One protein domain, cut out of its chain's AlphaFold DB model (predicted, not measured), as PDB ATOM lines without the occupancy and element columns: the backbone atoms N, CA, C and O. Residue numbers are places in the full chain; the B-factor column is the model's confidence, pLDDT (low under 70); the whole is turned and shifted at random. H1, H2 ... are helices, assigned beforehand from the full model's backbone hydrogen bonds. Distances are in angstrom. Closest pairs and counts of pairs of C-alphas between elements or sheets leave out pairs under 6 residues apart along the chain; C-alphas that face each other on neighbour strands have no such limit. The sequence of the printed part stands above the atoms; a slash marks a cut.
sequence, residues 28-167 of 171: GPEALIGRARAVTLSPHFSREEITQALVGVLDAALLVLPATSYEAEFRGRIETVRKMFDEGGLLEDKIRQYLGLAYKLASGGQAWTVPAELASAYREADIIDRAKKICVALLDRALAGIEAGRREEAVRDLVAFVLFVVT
ATOM      1  N   GLY A  28     -44.410 -17.752 -44.326       91.88
ATOM      2  CA  GLY A  28     -43.666 -17.977 -45.569       91.88
ATOM      3  C   GLY A  28     -42.178 -18.265 -45.321       91.88
ATOM      4  O   GLY A  28     -41.639 -17.849 -44.287       91.88
ATOM      5  N   PRO A  29     -41.483 -18.950 -46.251       94.94
ATOM      6  CA  PRO A  29     -40.078 -19.306 -46.072       94.94
ATOM      7  C   PRO A  29     -39.190 -18.070 -45.873       94.94
ATOM      8  O   PRO A  29     -38.304 -18.092 -45.026       94.94
ATOM      9  N   GLU A  30     -39.473 -16.954 -46.546       96.19
ATOM     10  CA  GLU A  30     -38.740 -15.694 -46.388       96.19
ATOM     11  C   GLU A  30     -38.898 -15.110 -44.973       96.19
ATOM     12  O   GLU A  30     -37.932 -14.618 -44.389       96.19
ATOM     13  N   ALA A  31     -40.095 -15.207 -44.383       95.75
ATOM     14  CA  ALA A  31     -40.374 -14.730 -43.028       95.75
ATOM     15  C   ALA A  31     -39.755 -15.640 -41.951       95.75
ATOM     16  O   ALA A  31     -39.243 -15.152 -40.941       95.75
ATOM     17  N   LEU A  32     -39.755 -16.955 -42.182       97.31
ATOM     18  CA  LEU A  32     -39.073 -17.945 -41.345       97.31
ATOM     19  C   LEU A  32     -37.550 -17.716 -41.337       97.31
ATOM     20  O   LEU A  32     -36.944 -17.619 -40.268       97.31
ATOM     21  N   ILE A  33     -36.948 -17.534 -42.516       97.69
ATOM     22  CA  ILE A  33     -35.521 -17.217 -42.676       97.69
ATOM     23  C   ILE A  33     -35.188 -15.857 -42.049       97.69
ATOM     24  O   ILE A  33     -34.198 -15.734 -41.325       97.69
ATOM     25  N   GLY A  34     -36.037 -14.845 -42.256       95.88
ATOM     26  CA  GLY A  34     -35.887 -13.518 -41.658       95.88
ATOM     27  C   GLY A  34     -35.864 -13.545 -40.125       95.88
ATOM     28  O   GLY A  34     -35.025 -12.876 -39.517       95.88
ATOM     29  N   ARG A  35     -36.709 -14.373 -39.489       95.56
ATOM     30  CA  ARG A  35     -36.673 -14.601 -38.032       95.56
ATOM     31  C   ARG A  35     -35.348 -15.219 -37.582       95.56
ATOM     32  O   ARG A  35     -34.713 -14.685 -36.676       95.56
ATOM     33  N   ALA A  36     -34.885 -16.282 -38.239       96.56
ATOM     34  CA  ALA A  36     -33.616 -16.921 -37.883       96.56
ATOM     35  C   ALA A  36     -32.403 -15.997 -38.084       96.56
ATOM     36  O   ALA A  36     -31.476 -15.993 -37.269       96.56
ATOM     37  N   ARG A  37     -32.438 -15.142 -39.112       97.06
ATOM     38  CA  ARG A  37     -31.435 -14.097 -39.352       97.06
ATOM     39  C   ARG A  37     -31.410 -13.064 -38.224       97.06
ATOM     40  O   ARG A  37     -30.329 -12.688 -37.775       97.06
ATOM     41  N   ALA A  38     -32.579 -12.634 -37.744       95.44
ATOM     42  CA  ALA A  38     -32.691 -11.705 -36.621       95.44
ATOM     43  C   ALA A  38     -32.142 -12.309 -35.315       95.44
ATOM     44  O   ALA A  38     -31.331 -11.666 -34.649       95.44
ATOM     45  N   VAL A  39     -32.491 -13.562 -34.995       95.62
ATOM     46  CA  VAL A  39     -31.960 -14.277 -33.816       95.62
ATOM     47  C   VAL A  39     -30.436 -14.443 -33.905       95.62
ATOM     48  O   VAL A  39     -29.731 -14.123 -32.953       95.62
ATOM     49  N   THR A  40     -29.909 -14.835 -35.072       92.75
ATOM     50  CA  THR A  40     -28.457 -14.981 -35.321       92.75
ATOM     51  C   THR A  40     -27.683 -13.676 -35.079       92.75
ATOM     52  O   THR A  40     -26.579 -13.684 -34.526       92.75
ATOM     53  N   LEU A  41     -28.254 -12.542 -35.496       92.56
ATOM     54  CA  LEU A  41     -27.652 -11.215 -35.338       92.56
ATOM     55  C   LEU A  41     -27.823 -10.627 -33.930       92.56
ATOM     56  O   LEU A  41     -27.080  -9.712 -33.578       92.56
ATOM     57  N   SER A  42     -28.742 -11.150 -33.115       91.50
ATOM     58  CA  SER A  42     -28.992 -10.638 -31.767       91.50
ATOM     59  C   SER A  42     -27.737 -10.718 -30.878       91.50
ATOM     60  O   SER A  42     -26.985 -11.699 -30.963       91.50
ATOM     61  N   PRO A  43     -27.474  -9.729 -29.997       86.44
ATOM     62  CA  PRO A  43     -26.429  -9.853 -28.978       86.44
ATOM     63  C   PRO A  43     -26.746 -10.962 -27.965       86.44
ATOM     64  O   PRO A  43     -25.827 -11.618 -27.477       86.44
ATOM     65  N   HIS A  44     -28.032 -11.204 -27.688       87.44
ATOM     66  CA  HIS A  44     -28.513 -12.210 -26.741       87.44
ATOM     67  C   HIS A  44     -29.771 -12.899 -27.282       87.44
ATOM     68  O   HIS A  44     -30.646 -12.240 -27.840       87.44
ATOM     69  N   PHE A  45     -29.879 -14.209 -27.088       89.50
ATOM     70  CA  PHE A  45     -31.090 -14.984 -27.357       89.50
ATOM     71  C   PHE A  45     -31.226 -16.090 -26.307       89.50
ATOM     72  O   PHE A  45     -30.231 -16.598 -25.785       89.50
ATOM     73  N   SER A  46     -32.459 -16.458 -25.983       91.31
ATOM     74  CA  SER A  46     -32.770 -17.628 -25.166       91.31
ATOM     75  C   SER A  46     -32.624 -18.928 -25.966       91.31
ATOM     76  O   SER A  46     -32.615 -18.928 -27.199       91.31
ATOM     77  N   ARG A  47     -32.564 -20.066 -25.258       89.56
ATOM     78  CA  ARG A  47     -32.611 -21.397 -25.889       89.56
ATOM     79  C   ARG A  47     -33.865 -21.569 -26.750       89.56
ATOM     80  O   ARG A  47     -33.771 -22.148 -27.822       89.56
ATOM     81  N   GLU A  48     -35.003 -21.041 -26.304       91.69
ATOM     82  CA  GLU A  48     -36.268 -21.141 -27.036       91.69
ATOM     83  C   GLU A  48     -36.215 -20.378 -28.364       91.69
ATOM     84  O   GLU A  48     -36.545 -20.931 -29.407       91.69
ATOM     85  N   GLU A  49     -35.717 -19.138 -28.362       93.69
ATOM     86  CA  GLU A  49     -35.610 -18.323 -29.580       93.69
ATOM     87  C   GLU A  49     -34.702 -18.961 -30.640       93.69
ATOM     88  O   GLU A  49     -35.032 -18.911 -31.826       93.69
ATOM     89  N   ILE A  50     -33.591 -19.599 -30.241       93.19
ATOM     90  CA  ILE A  50     -32.738 -20.323 -31.193       93.19
ATOM     91  C   ILE A  50     -33.352 -21.661 -31.631       93.19
ATOM     92  O   ILE A  50     -33.280 -21.973 -32.816       93.19
ATOM     93  N   THR A  51     -34.034 -22.413 -30.755       94.19
ATOM     94  CA  THR A  51     -34.789 -23.615 -31.164       94.19
ATOM     95  C   THR A  51     -35.853 -23.259 -32.204       94.19
ATOM     96  O   THR A  51     -35.867 -23.843 -33.286       94.19
ATOM     97  N   GLN A  52     -36.688 -22.248 -31.941       94.69
ATOM     98  CA  GLN A  52     -37.744 -21.808 -32.859       94.69
ATOM     99  C   GLN A  52     -37.179 -21.235 -34.171       94.69
ATOM    100  O   GLN A  52     -37.755 -21.445 -35.240       94.69
ATOM    101  N   ALA A  53     -36.021 -20.567 -34.135       95.69
ATOM    102  CA  ALA A  53     -35.306 -20.153 -35.342       95.69
ATOM    103  C   ALA A  53     -34.820 -21.349 -36.183       95.69
ATOM    104  O   ALA A  53     -34.965 -21.336 -37.407       95.69
ATOM    105  N   LEU A  54     -34.267 -22.387 -35.547       97.19
ATOM    106  CA  LEU A  54     -33.780 -23.588 -36.229       97.19
ATOM    107  C   LEU A  54     -34.940 -24.421 -36.799       97.19
ATOM    108  O   LEU A  54     -34.895 -24.773 -37.977       97.19
ATOM    109  N   VAL A  55     -36.007 -24.660 -36.023       96.88
ATOM    110  CA  VAL A  55     -37.256 -25.283 -36.509       96.88
ATOM    111  C   VAL A  55     -37.821 -24.488 -37.689       96.88
ATOM    112  O   VAL A  55     -38.147 -25.073 -38.720       96.88
ATOM    113  N   GLY A  56     -37.852 -23.156 -37.592       97.06
ATOM    114  CA  GLY A  56     -38.345 -22.293 -38.662       97.06
ATOM    115  C   GLY A  56     -37.539 -22.389 -39.962       97.06
ATOM    116  O   GLY A  56     -38.126 -22.417 -41.041       97.06
ATOM    117  N   VAL A  57     -36.208 -22.502 -39.892       98.31
ATOM    118  CA  VAL A  57     -35.364 -22.734 -41.082       98.31
ATOM    119  C   VAL A  57     -35.594 -24.123 -41.681       98.31
ATOM    120  O   VAL A  57     -35.588 -24.268 -42.905       98.31
ATOM    121  N   LEU A  58     -35.854 -25.134 -40.850       98.31
ATOM    122  CA  LEU A  58     -36.232 -26.466 -41.323       98.31
ATOM    123  C   LEU A  58     -37.600 -26.465 -42.024       98.31
ATOM    124  O   LEU A  58     -37.732 -27.069 -43.087       98.31
ATOM    125  N   ASP A  59     -38.583 -25.730 -41.506       97.50
ATOM    126  CA  ASP A  59     -39.868 -25.524 -42.186       97.50
ATOM    127  C   ASP A  59     -39.714 -24.728 -43.492       97.50
ATOM    128  O   ASP A  59     -40.295 -25.101 -44.511       97.50
ATOM    129  N   ALA A  60     -38.861 -23.698 -43.521       98.06
ATOM    130  CA  ALA A  60     -38.539 -22.983 -44.756       98.06
ATOM    131  C   ALA A  60     -37.929 -23.921 -45.812       98.06
ATOM    132  O   ALA A  60     -38.317 -23.866 -46.979       98.06
ATOM    133  N   ALA A  61     -37.036 -24.835 -45.415       98.25
ATOM    134  CA  ALA A  61     -36.483 -25.841 -46.320       98.25
ATOM    135  C   ALA A  61     -37.573 -26.785 -46.868       98.25
ATOM    136  O   ALA A  61     -37.593 -27.049 -48.068       98.25
ATOM    137  N   LEU A  62     -38.521 -27.233 -46.033       97.69
ATOM    138  CA  LEU A  62     -39.651 -28.081 -46.449       97.69
ATOM    139  C   LEU A  62     -40.666 -27.379 -47.370       97.69
ATOM    140  O   LEU A  62     -41.341 -28.065 -48.142       97.69
ATOM    141  N   LEU A  63     -40.782 -26.049 -47.285       97.00
ATOM    142  CA  LEU A  63     -41.634 -25.208 -48.141       97.00
ATOM    143  C   LEU A  63     -40.972 -24.849 -49.484       97.00
ATOM    144  O   LEU A  63     -41.665 -24.631 -50.479       97.00
ATOM    145  N   VAL A  64     -39.640 -24.758 -49.516       96.94
ATOM    146  CA  VAL A  64     -38.863 -24.366 -50.709       96.94
ATOM    147  C   VAL A  64     -38.499 -25.566 -51.584       96.94
ATOM    148  O   VAL A  64     -38.393 -25.400 -52.801       96.94
ATOM    149  N   LEU A  65     -38.341 -26.755 -50.989       97.19
ATOM    150  CA  LEU A  65     -37.991 -28.016 -51.650       97.19
ATOM    151  C   LEU A  65     -38.782 -28.235 -52.958       97.19
ATOM    152  O   LEU A  65     -40.010 -28.340 -52.918       97.19
ATOM    153  N   PRO A  66     -38.113 -28.279 -54.127       94.38
ATOM    154  CA  PRO A  66     -38.773 -28.618 -55.380       94.38
ATOM    155  C   PRO A  66     -39.070 -30.123 -55.438       94.38
ATOM    156  O   PRO A  66     -38.523 -30.910 -54.668       94.38
ATOM    157  N   ALA A  67     -39.917 -30.532 -56.382       94.69
ATOM    158  CA  ALA A  67     -40.213 -31.942 -56.609       94.69
ATOM    159  C   ALA A  67     -38.963 -32.677 -57.130       94.69
ATOM    160  O   ALA A  67     -38.545 -32.470 -58.271       94.69
ATOM    161  N   THR A  68     -38.380 -33.545 -56.302       94.81
ATOM    162  CA  THR A  68     -37.197 -34.356 -56.631       94.81
ATOM    163  C   THR A  68     -37.440 -35.832 -56.323       94.81
ATOM    164  O   THR A  68     -38.325 -36.194 -55.548       94.81
ATOM    165  N   SER A  69     -36.615 -36.718 -56.885       96.50
ATOM    166  CA  SER A  69     -36.659 -38.157 -56.580       96.50
ATOM    167  C   SER A  69     -36.335 -38.495 -55.118       96.50
ATOM    168  O   SER A  69     -36.630 -39.602 -54.675       96.50
ATOM    169  N   TYR A  70     -35.746 -37.555 -54.369       96.44
ATOM    170  CA  TYR A  70     -35.358 -37.713 -52.969       96.44
ATOM    171  C   TYR A  70     -36.297 -37.001 -51.978       96.44
ATOM    172  O   TYR A  70     -36.047 -37.056 -50.773       96.44
ATOM    173  N   GLU A  71     -37.368 -36.343 -52.449       97.06
ATOM    174  CA  GLU A  71     -38.206 -35.450 -51.632       97.06
ATOM    175  C   GLU A  71     -38.714 -36.120 -50.346       97.06
ATOM    176  O   GLU A  71     -38.554 -35.576 -49.255       97.06
ATOM    177  N   ALA A  72     -39.266 -37.333 -50.454       97.75
ATOM    178  CA  ALA A  72     -39.817 -38.070 -49.317       97.75
ATOM    179  C   ALA A  72     -38.750 -38.467 -48.278       97.75
ATOM    180  O   ALA A  72     -39.016 -38.430 -47.075       97.75
ATOM    181  N   GLU A  73     -37.532 -38.806 -48.719       98.00
ATOM    182  CA  GLU A  73     -36.428 -39.126 -47.808       98.00
ATOM    183  C   GLU A  73     -35.932 -37.865 -47.091       98.00
ATOM    184  O   GLU A  73     -35.766 -37.866 -45.870       98.00
ATOM    185  N   PHE A  74     -35.751 -36.766 -47.830       98.25
ATOM    186  CA  PHE A  74     -35.380 -35.475 -47.257       98.25
ATOM    187  C   PHE A  74     -36.421 -35.015 -46.229       98.25
ATOM    188  O   PHE A  74     -36.066 -34.698 -45.094       98.25
ATOM    189  N   ARG A  75     -37.709 -35.052 -46.595       98.25
ATOM    190  CA  ARG A  75     -38.832 -34.649 -45.742       98.25
ATOM    191  C   ARG A  75     -38.841 -35.419 -44.421       98.25
ATOM    192  O   ARG A  75     -38.762 -34.791 -43.367       98.25
ATOM    193  N   GLY A  76     -38.792 -36.753 -44.467       98.06
ATOM    194  CA  GLY A  76     -38.752 -37.585 -43.259       98.06
ATOM    195  C   GLY A  76     -37.517 -37.348 -42.375       98.06
ATOM    196  O   GLY A  76     -37.612 -37.403 -41.145       98.06
ATOM    197  N   ARG A  77     -36.353 -37.027 -42.965       98.19
ATOM    198  CA  ARG A  77     -35.142 -36.653 -42.207       98.19
ATOM    199  C   ARG A  77     -35.318 -35.327 -41.471       98.19
ATOM    200  O   ARG A  77     -34.993 -35.254 -40.288       98.19
ATOM    201  N   ILE A  78     -35.849 -34.305 -42.140       98.12
ATOM    202  CA  ILE A  78     -36.076 -32.990 -41.531       98.12
ATOM    203  C   ILE A  78     -37.180 -33.045 -40.467       98.12
ATOM    204  O   ILE A  78     -37.004 -32.498 -39.382       98.12
ATOM    205  N   GLU A  79     -38.278 -33.759 -40.718       97.69
ATOM    206  CA  GLU A  79     -39.353 -33.970 -39.738       97.69
ATOM    207  C   GLU A  79     -38.859 -34.713 -38.487       97.69
ATOM    208  O   GLU A  79     -39.230 -34.346 -37.370       97.69
ATOM    209  N   THR A  80     -37.949 -35.685 -38.644       97.44
ATOM    210  CA  THR A  80     -37.293 -36.345 -37.502       97.44
ATOM    211  C   THR A  80     -36.465 -35.357 -36.674       97.44
ATOM    212  O   THR A  80     -36.533 -35.393 -35.450       97.44
ATOM    213  N   VAL A  81     -35.716 -34.449 -37.313       97.69
ATOM    214  CA  VAL A  81     -34.926 -33.429 -36.596       97.69
ATOM    215  C   VAL A  81     -35.819 -32.413 -35.885       97.69
ATOM    216  O   VAL A  81     -35.557 -32.111 -34.726       97.69
ATOM    217  N   ARG A  82     -36.892 -31.929 -36.531       96.44
ATOM    218  CA  ARG A  82     -37.867 -31.013 -35.905       96.44
ATOM    219  C   ARG A  82     -38.443 -31.624 -34.627       96.44
ATOM    220  O   ARG A  82     -38.364 -31.002 -33.576       96.44
ATOM    221  N   LYS A  83     -38.868 -32.891 -34.683       95.00
ATOM    222  CA  LYS A  83     -39.330 -33.610 -33.492       95.00
ATOM    223  C   LYS A  83     -38.252 -33.701 -32.394       95.00
ATOM    224  O   LYS A  83     -38.577 -33.560 -31.222       95.00
ATOM    225  N   MET A  84     -36.985 -33.937 -32.743       95.62
ATOM    226  CA  MET A  84     -35.902 -33.976 -31.748       95.62
ATOM    227  C   MET A  84     -35.636 -32.600 -31.112       95.62
ATOM    228  O   MET A  84     -35.344 -32.540 -29.919       95.62
ATOM    229  N   PHE A  85     -35.797 -31.509 -31.871       94.19
ATOM    230  CA  PHE A  85     -35.775 -30.140 -31.344       94.19
ATOM    231  C   PHE A  85     -36.941 -29.891 -30.366       94.19
ATOM    232  O   PHE A  85     -36.708 -29.338 -29.291       94.19
ATOM    233  N   ASP A  86     -38.155 -30.365 -30.681       89.44
ATOM    234  CA  ASP A  86     -39.330 -30.291 -29.792       89.44
ATOM    235  C   ASP A  86     -39.148 -31.128 -28.504       89.44
ATOM    236  O   ASP A  86     -39.567 -30.723 -27.420       89.44
ATOM    237  N   GLU A  87     -38.474 -32.281 -28.599       91.56
ATOM    238  CA  GLU A  87     -38.052 -33.113 -27.455       91.56
ATOM    239  C   GLU A  87     -36.852 -32.503 -26.685       91.56
ATOM    240  O   GLU A  87     -36.408 -33.044 -25.671       91.56
ATOM    241  N   GLY A  88     -36.350 -31.340 -27.120       86.56
ATOM    242  CA  GLY A  88     -35.324 -30.535 -26.455       86.56
ATOM    243  C   GLY A  88     -33.878 -30.877 -26.830       86.56
ATOM    244  O   GLY A  88     -32.960 -30.165 -26.402       86.56
ATOM    245  N   GLY A  89     -33.643 -31.918 -27.625       86.44
ATOM    246  CA  GLY A  89     -32.323 -32.258 -28.150       86.44
ATOM    247  C   GLY A  89     -31.860 -31.204 -29.154       86.44
ATOM    248  O   GLY A  89     -32.557 -30.932 -30.118       86.44
ATOM    249  N   LEU A  90     -30.683 -30.600 -28.953       84.69
ATOM    250  CA  LEU A  90     -30.103 -29.633 -29.908       84.69
ATOM    251  C   LEU A  90     -28.751 -30.095 -30.453       84.69
ATOM    252  O   LEU A  90     -28.540 -30.080 -31.658       84.69
ATOM    253  N   LEU A  91     -27.843 -30.532 -29.574       87.12
ATOM    254  CA  LEU A  91     -26.449 -30.851 -29.915       87.12
ATOM    255  C   LEU A  91     -26.179 -32.362 -30.034       87.12
ATOM    256  O   LEU A  91     -25.039 -32.805 -29.898       87.12
ATOM    257  N   GLU A  92     -27.211 -33.169 -30.275       91.62
ATOM    258  CA  GLU A  92     -27.068 -34.624 -30.392       91.62
ATOM    259  C   GLU A  92     -26.422 -35.051 -31.715       91.62
ATOM    260  O   GLU A  92     -26.786 -34.598 -32.802       91.62
ATOM    261  N   ASP A  93     -25.527 -36.032 -31.648       92.56
ATOM    262  CA  ASP A  93     -24.885 -36.665 -32.804       92.56
ATOM    263  C   ASP A  93     -25.893 -37.171 -33.841       92.56
ATOM    264  O   ASP A  93     -25.679 -37.044 -35.046       92.56
ATOM    265  N   LYS A  94     -27.033 -37.692 -33.379       94.62
ATOM    266  CA  LYS A  94     -28.110 -38.199 -34.232       94.62
ATOM    267  C   LYS A  94     -28.793 -37.082 -35.039       94.62
ATOM    268  O   LYS A  94     -29.142 -37.300 -36.198       94.62
ATOM    269  N   ILE A  95     -28.913 -35.876 -34.474       95.56
ATOM    270  CA  ILE A  95     -29.390 -34.679 -35.188       95.56
ATOM    271  C   ILE A  95     -28.403 -34.330 -36.308       95.56
ATOM    272  O   ILE A  95     -28.810 -34.197 -37.464       95.56
ATOM    273  N   ARG A  96     -27.097 -34.273 -35.998       95.06
ATOM    274  CA  ARG A  96     -26.043 -34.028 -37.003       95.06
ATOM    275  C   ARG A  96     -26.035 -35.086 -38.108       95.06
ATOM    276  O   ARG A  96     -25.864 -34.738 -39.273       95.06
ATOM    277  N   GLN A  97     -26.289 -36.354 -37.782       96.19
ATOM    278  CA  GLN A  97     -26.414 -37.436 -38.767       96.19
ATOM    279  C   GLN A  97     -27.624 -37.251 -39.698       96.19
ATOM    280  O   GLN A  97     -27.470 -37.357 -40.916       96.19
ATOM    281  N   TYR A  98     -28.818 -36.942 -39.173       97.81
ATOM    282  CA  TYR A  98     -29.993 -36.697 -40.021       97.81
ATOM    283  C   TYR A  98     -29.829 -35.453 -40.902       97.81
ATOM    284  O   TYR A  98     -30.115 -35.532 -42.097       97.81
ATOM    285  N   LEU A  99     -29.317 -34.345 -40.352       98.00
ATOM    286  CA  LEU A  99     -29.037 -33.119 -41.108       98.00
ATOM    287  C   LEU A  99     -27.942 -33.328 -42.160       98.00
ATOM    288  O   LEU A  99     -28.105 -32.889 -43.293       98.00
ATOM    289  N   GLY A 100     -26.860 -34.037 -41.832       97.31
ATOM    290  CA  GLY A 100     -25.785 -34.352 -42.776       97.31
ATOM    291  C   GLY A 100     -26.249 -35.234 -43.935       97.31
ATOM    292  O   GLY A 100     -25.829 -35.028 -45.073       97.31
ATOM    293  N   LEU A 101     -27.166 -36.170 -43.678       97.94
ATOM    294  CA  LEU A 101     -27.790 -36.975 -44.728       97.94
ATOM    295  C   LEU A 101     -28.795 -36.158 -45.559       97.94
ATOM    296  O   LEU A 101     -28.786 -36.282 -46.778       97.94
ATOM    297  N   ALA A 102     -29.590 -35.274 -44.949       98.06
ATOM    298  CA  ALA A 102     -30.480 -34.367 -45.681       98.06
ATOM    299  C   ALA A 102     -29.701 -33.365 -46.560       98.06
ATOM    300  O   ALA A 102     -30.038 -33.178 -47.729       98.06
ATOM    301  N   TYR A 103     -28.603 -32.797 -46.044       98.25
ATOM    302  CA  TYR A 103     -27.668 -31.974 -46.815       98.25
ATOM    303  C   TYR A 103     -27.102 -32.759 -48.000       98.25
ATOM    304  O   TYR A 103     -27.096 -32.248 -49.114       98.25
ATOM    305  N   LYS A 104     -26.685 -34.015 -47.780       97.75
ATOM    306  CA  LYS A 104     -26.117 -34.880 -48.824       97.75
ATOM    307  C   LYS A 104     -27.084 -35.142 -49.988       97.75
ATOM    308  O   LYS A 104     -26.623 -35.320 -51.113       97.75
ATOM    309  N   LEU A 105     -28.397 -35.147 -49.742       97.56
ATOM    310  CA  LEU A 105     -29.407 -35.213 -50.804       97.56
ATOM    311  C   LEU A 105     -29.435 -33.901 -51.611       97.56
ATOM    312  O   LEU A 105     -29.230 -33.924 -52.822       97.56
ATOM    313  N   ALA A 106     -29.581 -32.757 -50.933       96.06
ATOM    314  CA  ALA A 106     -29.660 -31.428 -51.558       96.06
ATOM    315  C   ALA A 106     -28.329 -30.897 -52.145       96.06
ATOM    316  O   ALA A 106     -28.304 -29.862 -52.810       96.06
ATOM    317  N   SER A 107     -27.206 -31.576 -51.903       95.56
ATOM    318  CA  SER A 107     -25.869 -31.215 -52.396       95.56
ATOM    319  C   SER A 107     -25.374 -32.091 -53.556       95.56
ATOM    320  O   SER A 107     -24.202 -32.008 -53.930       95.56
ATOM    321  N   GLY A 108     -26.222 -32.973 -54.099       93.88
ATOM    322  CA  GLY A 108     -25.828 -33.910 -55.158       93.88
ATOM    323  C   GLY A 108     -24.845 -34.991 -54.690       93.88
ATOM    324  O   GLY A 108     -24.025 -35.467 -55.472       93.88
ATOM    325  N   GLY A 109     -24.897 -35.371 -53.410       94.69
ATOM    326  CA  GLY A 109     -24.060 -36.419 -52.822       94.69
ATOM    327  C   GLY A 109     -22.836 -35.925 -52.047       94.69
ATOM    328  O   GLY A 109     -22.107 -36.756 -51.498       94.69
ATOM    329  N   GLN A 110     -22.604 -34.613 -51.946       96.06
ATOM    330  CA  GLN A 110     -21.481 -34.057 -51.183       96.06
ATOM    331  C   GLN A 110     -21.761 -34.073 -49.672       96.06
ATOM    332  O   GLN A 110     -22.827 -33.662 -49.211       96.06
ATOM    333  N   ALA A 111     -20.787 -34.520 -48.876       94.31
ATOM    334  CA  ALA A 111     -20.837 -34.354 -47.424       94.31
ATOM    335  C   ALA A 111     -20.673 -32.872 -47.045       94.31
ATOM    336  O   ALA A 111     -19.990 -32.120 -47.739       94.31
ATOM    337  N   TRP A 112     -21.286 -32.460 -45.938       94.44
ATOM    338  CA  TRP A 112     -21.018 -31.158 -45.330       94.44
ATOM    339  C   TRP A 112     -19.675 -31.190 -44.590       94.44
ATOM    340  O   TRP A 112     -19.320 -32.210 -43.996       94.44
ATOM    341  N   THR A 113     -18.952 -30.073 -44.594       90.31
ATOM    342  CA  THR A 113     -17.712 -29.880 -43.836       90.31
ATOM    343  C   THR A 113     -17.743 -28.544 -43.100       90.31
ATOM    344  O   THR A 113     -18.360 -27.584 -43.566       90.31
ATOM    345  N   VAL A 114     -17.051 -28.469 -41.960       85.25
ATOM    346  CA  VAL A 114     -16.866 -27.209 -41.229       85.25
ATOM    347  C   VAL A 114     -16.128 -26.206 -42.136       85.25
ATOM    348  O   VAL A 114     -15.095 -26.569 -42.706       85.25
ATOM    349  N   PRO A 115     -16.620 -24.961 -42.290       84.56
ATOM    350  CA  PRO A 115     -15.935 -23.920 -43.054       84.56
ATOM    351  C   PRO A 115     -14.519 -23.657 -42.532       84.56
ATOM    352  O   PRO A 115     -14.315 -23.394 -41.343       84.56
ATOM    353  N   ALA A 116     -13.537 -23.711 -43.433       81.62
ATOM    354  CA  ALA A 116     -12.119 -23.646 -43.087       81.62
ATOM    355  C   ALA A 116     -11.720 -22.324 -42.407       81.62
ATOM    356  O   ALA A 116     -10.741 -22.286 -41.666       81.62
ATOM    357  N   GLU A 117     -12.482 -21.245 -42.605       75.44
ATOM    358  CA  GLU A 117     -12.167 -19.935 -42.026       75.44
ATOM    359  C   GLU A 117     -12.486 -19.820 -40.525       75.44
ATOM    360  O   GLU A 117     -12.148 -18.803 -39.918       75.44
ATOM    361  N   LEU A 118     -13.105 -20.839 -39.911       75.06
ATOM    362  CA  LEU A 118     -13.121 -20.977 -38.449       75.06
ATOM    363  C   LEU A 118     -11.758 -21.447 -37.915       75.06
ATOM    364  O   LEU A 118     -11.267 -20.897 -36.934       75.06
ATOM    365  N   ALA A 119     -11.108 -22.396 -38.598       66.50
ATOM    366  CA  ALA A 119      -9.848 -23.006 -38.158       66.50
ATOM    367  C   ALA A 119      -8.635 -22.049 -38.189       66.50
ATOM    368  O   ALA A 119      -7.553 -22.399 -37.726       66.50
ATOM    369  N   SER A 120      -8.801 -20.839 -38.735       61.25
ATOM    370  CA  SER A 120      -7.776 -19.789 -38.796       61.25
ATOM    371  C   SER A 120      -7.895 -18.703 -37.712       61.25
ATOM    372  O   SER A 120      -7.074 -17.786 -37.687       61.25
ATOM    373  N   ALA A 121      -8.918 -18.742 -36.852       61.81
ATOM    374  CA  ALA A 121      -9.181 -17.688 -35.872       61.81
ATOM    375  C   ALA A 121      -8.591 -18.022 -34.486       61.81
ATOM    376  O   ALA A 121      -9.085 -18.883 -33.772       61.81
ATOM    377  N   TYR A 122      -7.554 -17.286 -34.074       61.56
ATOM    378  CA  TYR A 122      -6.809 -17.503 -32.819       61.56
ATOM    379  C   TYR A 122      -7.506 -17.003 -31.533       61.56
ATOM    380  O   TYR A 122      -6.879 -16.963 -30.472       61.56
ATOM    381  N   ARG A 123      -8.763 -16.544 -31.601       69.75
ATOM    382  CA  ARG A 123      -9.496 -15.967 -30.460       69.75
ATOM    383  C   ARG A 123     -10.979 -16.307 -30.534       69.75
ATOM    384  O   ARG A 123     -11.604 -16.116 -31.570       69.75
ATOM    385  N   GLU A 124     -11.553 -16.689 -29.397       71.44
ATOM    386  CA  GLU A 124     -12.970 -17.047 -29.244       71.44
ATOM    387  C   GLU A 124     -13.931 -15.967 -29.774       71.44
ATOM    388  O   GLU A 124     -14.847 -16.268 -30.536       71.44
ATOM    389  N   ALA A 125     -13.681 -14.691 -29.456       72.19
ATOM    390  CA  ALA A 125     -14.492 -13.584 -29.966       72.19
ATOM    391  C   ALA A 125     -14.476 -13.510 -31.505       72.19
ATOM    392  O   ALA A 125     -15.531 -13.358 -32.117       72.19
ATOM    393  N   ASP A 126     -13.307 -13.689 -32.131       80.69
ATOM    394  CA  ASP A 126     -13.163 -13.679 -33.591       80.69
ATOM    395  C   ASP A 126     -13.821 -14.921 -34.233       80.69
ATOM    396  O   ASP A 126     -14.404 -14.812 -35.314       80.69
ATOM    397  N   ILE A 127     -13.803 -16.078 -33.550       82.31
ATOM    398  CA  ILE A 127     -14.523 -17.305 -33.947       82.31
ATOM    399  C   ILE A 127     -16.038 -17.062 -33.957       82.31
ATOM    400  O   ILE A 127     -16.684 -17.325 -34.970       82.31
ATOM    401  N   ILE A 128     -16.615 -16.527 -32.874       83.81
ATOM    402  CA  ILE A 128     -18.063 -16.266 -32.776       83.81
ATOM    403  C   ILE A 128     -18.511 -15.232 -33.816       83.81
ATOM    404  O   ILE A 128     -19.534 -15.415 -34.483       83.81
ATOM    405  N   ASP A 129     -17.725 -14.177 -34.021       87.25
ATOM    406  CA  ASP A 129     -18.033 -13.147 -35.008       87.25
ATOM    407  C   ASP A 129     -17.915 -13.678 -36.450       87.25
ATOM    408  O   ASP A 129     -18.711 -13.304 -37.319       87.25
ATOM    409  N   ARG A 130     -16.970 -14.593 -36.723       88.38
ATOM    410  CA  ARG A 130     -16.875 -15.321 -38.001       88.38
ATOM    411  C   ARG A 130     -18.047 -16.285 -38.183       88.38
ATOM    412  O   ARG A 130     -18.624 -16.318 -39.268       88.38
ATOM    413  N   ALA A 131     -18.443 -17.004 -37.136       89.19
ATOM    414  CA  ALA A 131     -19.573 -17.926 -37.150       89.19
ATOM    415  C   ALA A 131     -20.892 -17.204 -37.466       89.19
ATOM    416  O   ALA A 131     -21.608 -17.615 -38.380       89.19
ATOM    417  N   LYS A 132     -21.169 -16.060 -36.822       91.19
ATOM    418  CA  LYS A 132     -22.331 -15.216 -37.157       91.19
ATOM    419  C   LYS A 132     -22.320 -14.760 -38.620       91.19
ATOM    420  O   LYS A 132     -23.353 -14.826 -39.283       91.19
ATOM    421  N   LYS A 133     -21.159 -14.354 -39.152       93.06
ATOM    422  CA  LYS A 133     -21.001 -13.955 -40.566       93.06
ATOM    423  C   LYS A 133     -21.271 -15.120 -41.531       93.06
ATOM    424  O   LYS A 133     -21.964 -14.918 -42.524       93.06
ATOM    425  N   ILE A 134     -20.799 -16.331 -41.223       93.62
ATOM    426  CA  ILE A 134     -21.074 -17.554 -42.000       93.62
ATOM    427  C   ILE A 134     -22.573 -17.890 -41.982       93.62
ATOM    428  O   ILE A 134     -23.165 -18.087 -43.043       93.62
ATOM    429  N   CYS A 135     -23.198 -17.898 -40.802       95.44
ATOM    430  CA  CYS A 135     -24.628 -18.155 -40.638       95.44
ATOM    431  C   CYS A 135     -25.493 -17.185 -41.452       95.44
ATOM    432  O   CYS A 135     -26.356 -17.614 -42.214       95.44
ATOM    433  N   VAL A 136     -25.239 -15.877 -41.344       96.62
ATOM    434  CA  VAL A 136     -25.981 -14.863 -42.109       96.62
ATOM    435  C   VAL A 136     -25.744 -15.024 -43.613       96.62
ATOM    436  O   VAL A 136     -26.698 -14.966 -44.380       96.62
ATOM    437  N   ALA A 137     -24.517 -15.332 -44.046       97.06
ATOM    438  CA  ALA A 137     -24.212 -15.587 -45.455       97.06
ATOM    439  C   ALA A 137     -24.842 -16.880 -46.014       97.06
ATOM    440  O   ALA A 137     -24.928 -17.022 -47.232       97.06
ATOM    441  N   LEU A 138     -25.265 -17.832 -45.175       98.00
ATOM    442  CA  LEU A 138     -26.068 -18.991 -45.589       98.00
ATOM    443  C   LEU A 138     -27.542 -18.600 -45.772       98.00
ATOM    444  O   LEU A 138     -28.123 -18.884 -46.817       98.00
ATOM    445  N   LEU A 139     -28.119 -17.878 -44.807       98.38
ATOM    446  CA  LEU A 139     -29.507 -17.403 -44.874       98.38
ATOM    447  C   LEU A 139     -29.731 -16.410 -46.032       98.38
ATOM    448  O   LEU A 139     -30.709 -16.534 -46.768       98.38
ATOM    449  N   ASP A 140     -28.800 -15.479 -46.253       98.12
ATOM    450  CA  ASP A 140     -28.882 -14.488 -47.337       98.12
ATOM    451  C   ASP A 140     -28.736 -15.138 -48.724       98.12
ATOM    452  O   ASP A 140     -29.434 -14.758 -49.667       98.12
ATOM    453  N   ARG A 141     -27.894 -16.177 -48.852       98.00
ATOM    454  CA  ARG A 141     -27.822 -16.993 -50.078       98.00
ATOM    455  C   ARG A 141     -29.085 -17.811 -50.306       98.00
ATOM    456  O   ARG A 141     -29.512 -17.920 -51.451       98.00
ATOM    457  N   ALA A 142     -29.701 -18.347 -49.253       98.25
ATOM    458  CA  ALA A 142     -30.959 -19.070 -49.379       98.25
ATOM    459  C   ALA A 142     -32.090 -18.163 -49.890       98.25
ATOM    460  O   ALA A 142     -32.783 -18.544 -50.830       98.25
ATOM    461  N   LEU A 143     -32.219 -16.938 -49.362       98.06
ATOM    462  CA  LEU A 143     -33.170 -15.935 -49.868       98.06
ATOM    463  C   LEU A 143     -32.926 -15.616 -51.355       98.06
ATOM    464  O   LEU A 143     -33.839 -15.746 -52.169       98.06
ATOM    465  N   ALA A 144     -31.682 -15.307 -51.734       97.88
ATOM    466  CA  ALA A 144     -31.301 -15.049 -53.129       97.88
ATOM    467  C   ALA A 144     -31.372 -16.299 -54.043       97.88
ATOM    468  O   ALA A 144     -31.317 -16.191 -55.272       97.88
ATOM    469  N   GLY A 145     -31.455 -17.499 -53.465       97.75
ATOM    470  CA  GLY A 145     -31.749 -18.753 -54.157       97.75
ATOM    471  C   GLY A 145     -33.245 -18.928 -54.413       97.75
ATOM    472  O   GLY A 145     -33.626 -19.284 -55.526       97.75
ATOM    473  N   ILE A 146     -34.091 -18.612 -53.427       97.25
ATOM    474  CA  ILE A 146     -35.557 -18.640 -53.541       97.25
ATOM    475  C   ILE A 146     -36.035 -17.634 -54.594       97.25
ATOM    476  O   ILE A 146     -36.725 -18.029 -55.535       97.25
ATOM    477  N   GLU A 147     -35.614 -16.370 -54.480       96.19
ATOM    478  CA  GLU A 147     -35.992 -15.276 -55.390       96.19
ATOM    479  C   GLU A 147     -35.636 -15.594 -56.851       96.19
ATOM    480  O   GLU A 147     -36.444 -15.409 -57.759       96.19
ATOM    481  N   ALA A 148     -34.444 -16.151 -57.077       96.88
ATOM    482  CA  ALA A 148     -33.945 -16.506 -58.402       96.88
ATOM    483  C   ALA A 148     -34.265 -17.957 -58.829       96.88
ATOM    484  O   ALA A 148     -33.660 -18.470 -59.772       96.88
ATOM    485  N   GLY A 149     -35.177 -18.646 -58.134       96.31
ATOM    486  CA  GLY A 149     -35.674 -19.979 -58.501       96.31
ATOM    487  C   GLY A 149     -34.709 -21.159 -58.299       96.31
ATOM    488  O   GLY A 149     -35.094 -22.299 -58.560       96.31
ATOM    489  N   ARG A 150     -33.490 -20.940 -57.790       97.12
ATOM    490  CA  ARG A 150     -32.486 -21.981 -57.484       97.12
ATOM    491  C   ARG A 150     -32.806 -22.674 -56.152       97.12
ATOM    492  O   ARG A 150     -32.068 -22.588 -55.172       97.12
ATOM    493  N   ARG A 151     -33.957 -23.348 -56.109       96.25
ATOM    494  CA  ARG A 151     -34.561 -23.879 -54.877       96.25
ATOM    495  C   ARG A 151     -33.737 -24.974 -54.191       96.25
ATOM    496  O   ARG A 151     -33.669 -24.967 -52.968       96.25
ATOM    497  N   GLU A 152     -33.069 -25.864 -54.930       96.38
ATOM    498  CA  GLU A 152     -32.189 -26.881 -54.317       96.38
ATOM    499  C   GLU A 152     -30.963 -26.251 -53.635       96.38
ATOM    500  O   GLU A 152     -30.625 -26.633 -52.516       96.38
ATOM    501  N   GLU A 153     -30.351 -25.219 -54.234       97.50
ATOM    502  CA  GLU A 153     -29.260 -24.461 -53.597       97.50
ATOM    503  C   GLU A 153     -29.723 -23.778 -52.306       97.50
ATOM    504  O   GLU A 153     -29.002 -23.797 -51.309       97.50
ATOM    505  N   ALA A 154     -30.931 -23.204 -52.313       98.25
ATOM    506  CA  ALA A 154     -31.513 -22.597 -51.124       98.25
ATOM    507  C   ALA A 154     -31.747 -23.639 -50.021       98.25
ATOM    508  O   ALA A 154     -31.310 -23.433 -48.894       98.25
ATOM    509  N   VAL A 155     -32.356 -24.786 -50.339       98.25
ATOM    510  CA  VAL A 155     -32.554 -25.892 -49.382       98.25
ATOM    511  C   VAL A 155     -31.226 -26.387 -48.806       98.25
ATOM    512  O   VAL A 155     -31.115 -26.555 -47.590       98.25
ATOM    513  N   ARG A 156     -30.202 -26.570 -49.647       98.25
ATOM    514  CA  ARG A 156     -28.848 -26.945 -49.219       98.25
ATOM    515  C   ARG A 156     -28.278 -25.939 -48.216       98.25
ATOM    516  O   ARG A 156     -27.776 -26.350 -47.170       98.25
ATOM    517  N   ASP A 157     -28.363 -24.642 -48.513       98.50
ATOM    518  CA  ASP A 157     -27.797 -23.587 -47.662       98.50
ATOM    519  C   ASP A 157     -28.604 -23.401 -46.355       98.50
ATOM    520  O   ASP A 157     -28.009 -23.144 -45.307       98.50
ATOM    521  N   LEU A 158     -29.922 -23.647 -46.365       98.69
ATOM    522  CA  LEU A 158     -30.766 -23.693 -45.158       98.69
ATOM    523  C   LEU A 158     -30.398 -24.863 -44.235       98.69
ATOM    524  O   LEU A 158     -30.203 -24.664 -43.036       98.69
ATOM    525  N   VAL A 159     -30.245 -26.077 -44.776       98.31
ATOM    526  CA  VAL A 159     -29.808 -27.234 -43.973       98.31
ATOM    527  C   VAL A 159     -28.384 -27.022 -43.456       98.31
ATOM    528  O   VAL A 159     -28.111 -27.333 -42.300       98.31
ATOM    529  N   ALA A 160     -27.490 -26.438 -44.260       97.88
ATOM    530  CA  ALA A 160     -26.134 -26.106 -43.831       97.88
ATOM    531  C   ALA A 160     -26.087 -25.067 -42.698       97.88
ATOM    532  O   ALA A 160     -25.222 -25.192 -41.836       97.88
ATOM    533  N   PHE A 161     -27.006 -24.092 -42.653       98.00
ATOM    534  CA  PHE A 161     -27.146 -23.183 -41.505       98.00
ATOM    535  C   PHE A 161     -27.491 -23.954 -40.226       98.00
ATOM    536  O   PHE A 161     -26.788 -23.818 -39.226       98.00
ATOM    537  N   VAL A 162     -28.525 -24.803 -40.260       97.69
ATOM    538  CA  VAL A 162     -28.950 -25.562 -39.071       97.69
ATOM    539  C   VAL A 162     -27.838 -26.504 -38.615       97.69
ATOM    540  O   VAL A 162     -27.493 -26.513 -37.437       97.69
ATOM    541  N   LEU A 163     -27.231 -27.239 -39.553       95.88
ATOM    542  CA  LEU A 163     -26.138 -28.184 -39.302       95.88
ATOM    543  C   LEU A 163     -24.913 -27.478 -38.694       95.88
ATOM    544  O   LEU A 163     -24.356 -27.977 -37.718       95.88
ATOM    545  N   PHE A 164     -24.544 -26.296 -39.198       94.31
ATOM    546  CA  PHE A 164     -23.471 -25.470 -38.634       94.31
ATOM    547  C   PHE A 164     -23.775 -25.045 -37.189       94.31
ATOM    548  O   PHE A 164     -22.917 -25.198 -36.327       94.31
ATOM    549  N   VAL A 165     -24.998 -24.581 -36.892       93.19
ATOM    550  CA  VAL A 165     -25.382 -24.137 -35.535       93.19
ATOM    551  C   VAL A 165     -25.426 -25.289 -34.520       93.19
ATOM    552  O   VAL A 165     -25.086 -25.080 -33.357       93.19
ATOM    553  N   VAL A 166     -25.805 -26.507 -34.927       92.50
ATOM    554  CA  VAL A 166     -25.832 -27.688 -34.032       92.50
ATOM    555  C   VAL A 166     -24.530 -28.503 -34.015       92.50
ATOM    556  O   VAL A 166     -24.465 -29.571 -33.394       92.50
ATOM    557  N   THR A 167     -23.488 -28.020 -34.696       88.31
ATOM    558  CA  THR A 167     -22.148 -28.614 -34.678       88.31
ATOM    559  C   THR A 167     -21.269 -27.880 -33.673       88.31
ATOM    560  O   THR A 167     -20.993 -26.699 -33.873       88.31
TER     561      THR A 167
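AT A GLANCE: This is residues 28 to 167 of the 171 residues of an uncharacterized protein of Acidobacteria bacterium (UniProt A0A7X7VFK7). Six helices run lengthwise in a bundle of two layers, H1, H2 and H3 side by side in one and H5, H6 and H4 in the other, with H6 nearest the middle. H1 packs on H5, H2 on H6 and H3 on H4, while the long link from H4 runs back outside the bundle to the start of H5. The printed part has 140 residues with six named helices, H1 to H6 in order, and no named strand; the class is all helix. It is compact, with a radius of gyration of the C-alphas of 14.2 A and spans of 44 by 34 by 28 A.

IN THESE COORDINATES: H1 covers residues 29 to 41, 18.3 A long, from C-alpha 29 at (-40.078, -19.306, -46.072). H2 is residues 47 to 64, 25.8 A, and H3 residues 71 to 86, 22.5 A. H4 is residues 93 to 106, 20.0 A. H5, the longest, is residues 124 to 147, 34.9 A, from C-alpha 124 at (-12.970, -17.047, -29.244). H6, residues 151 to 165, 21.4 A, ends at C-alpha 165 at (-25.382, -24.137, -35.535).

HOW THE PARTS SIT: H2 and H6, the hubs, touch at Ala 61 and Val 155, their closest C-alphas 5.0 A apart, opposite ways at a shallow tilt of 18 degrees. H1 and H2 form a hairpin, closest C-alphas Pro 29 and Ala 60, 4.2 A. H5 and H6 form another, H5 touching with residues 135 to 146 alone, closest C-alphas Ala 142 and Ala 154, 4.0 A. H3 and H4, also a hairpin, touch at C-alphas Phe 74 and Ala 102, 5.3 A. H1 and H6 are only just apart, at 8.4 A. In H1 to H6, every O i to N i+4 pair is within hydrogen-bond range.

THE WHOLE: The farthest C-alphas, Ser 69 and Arg 123, are 43.7 A apart. The printed part has no cut. The link from H4 to H5, residues 107 to 123, is long. Mean pLDDT of the printed part is 93.0; residues 119 to 123 are under 70.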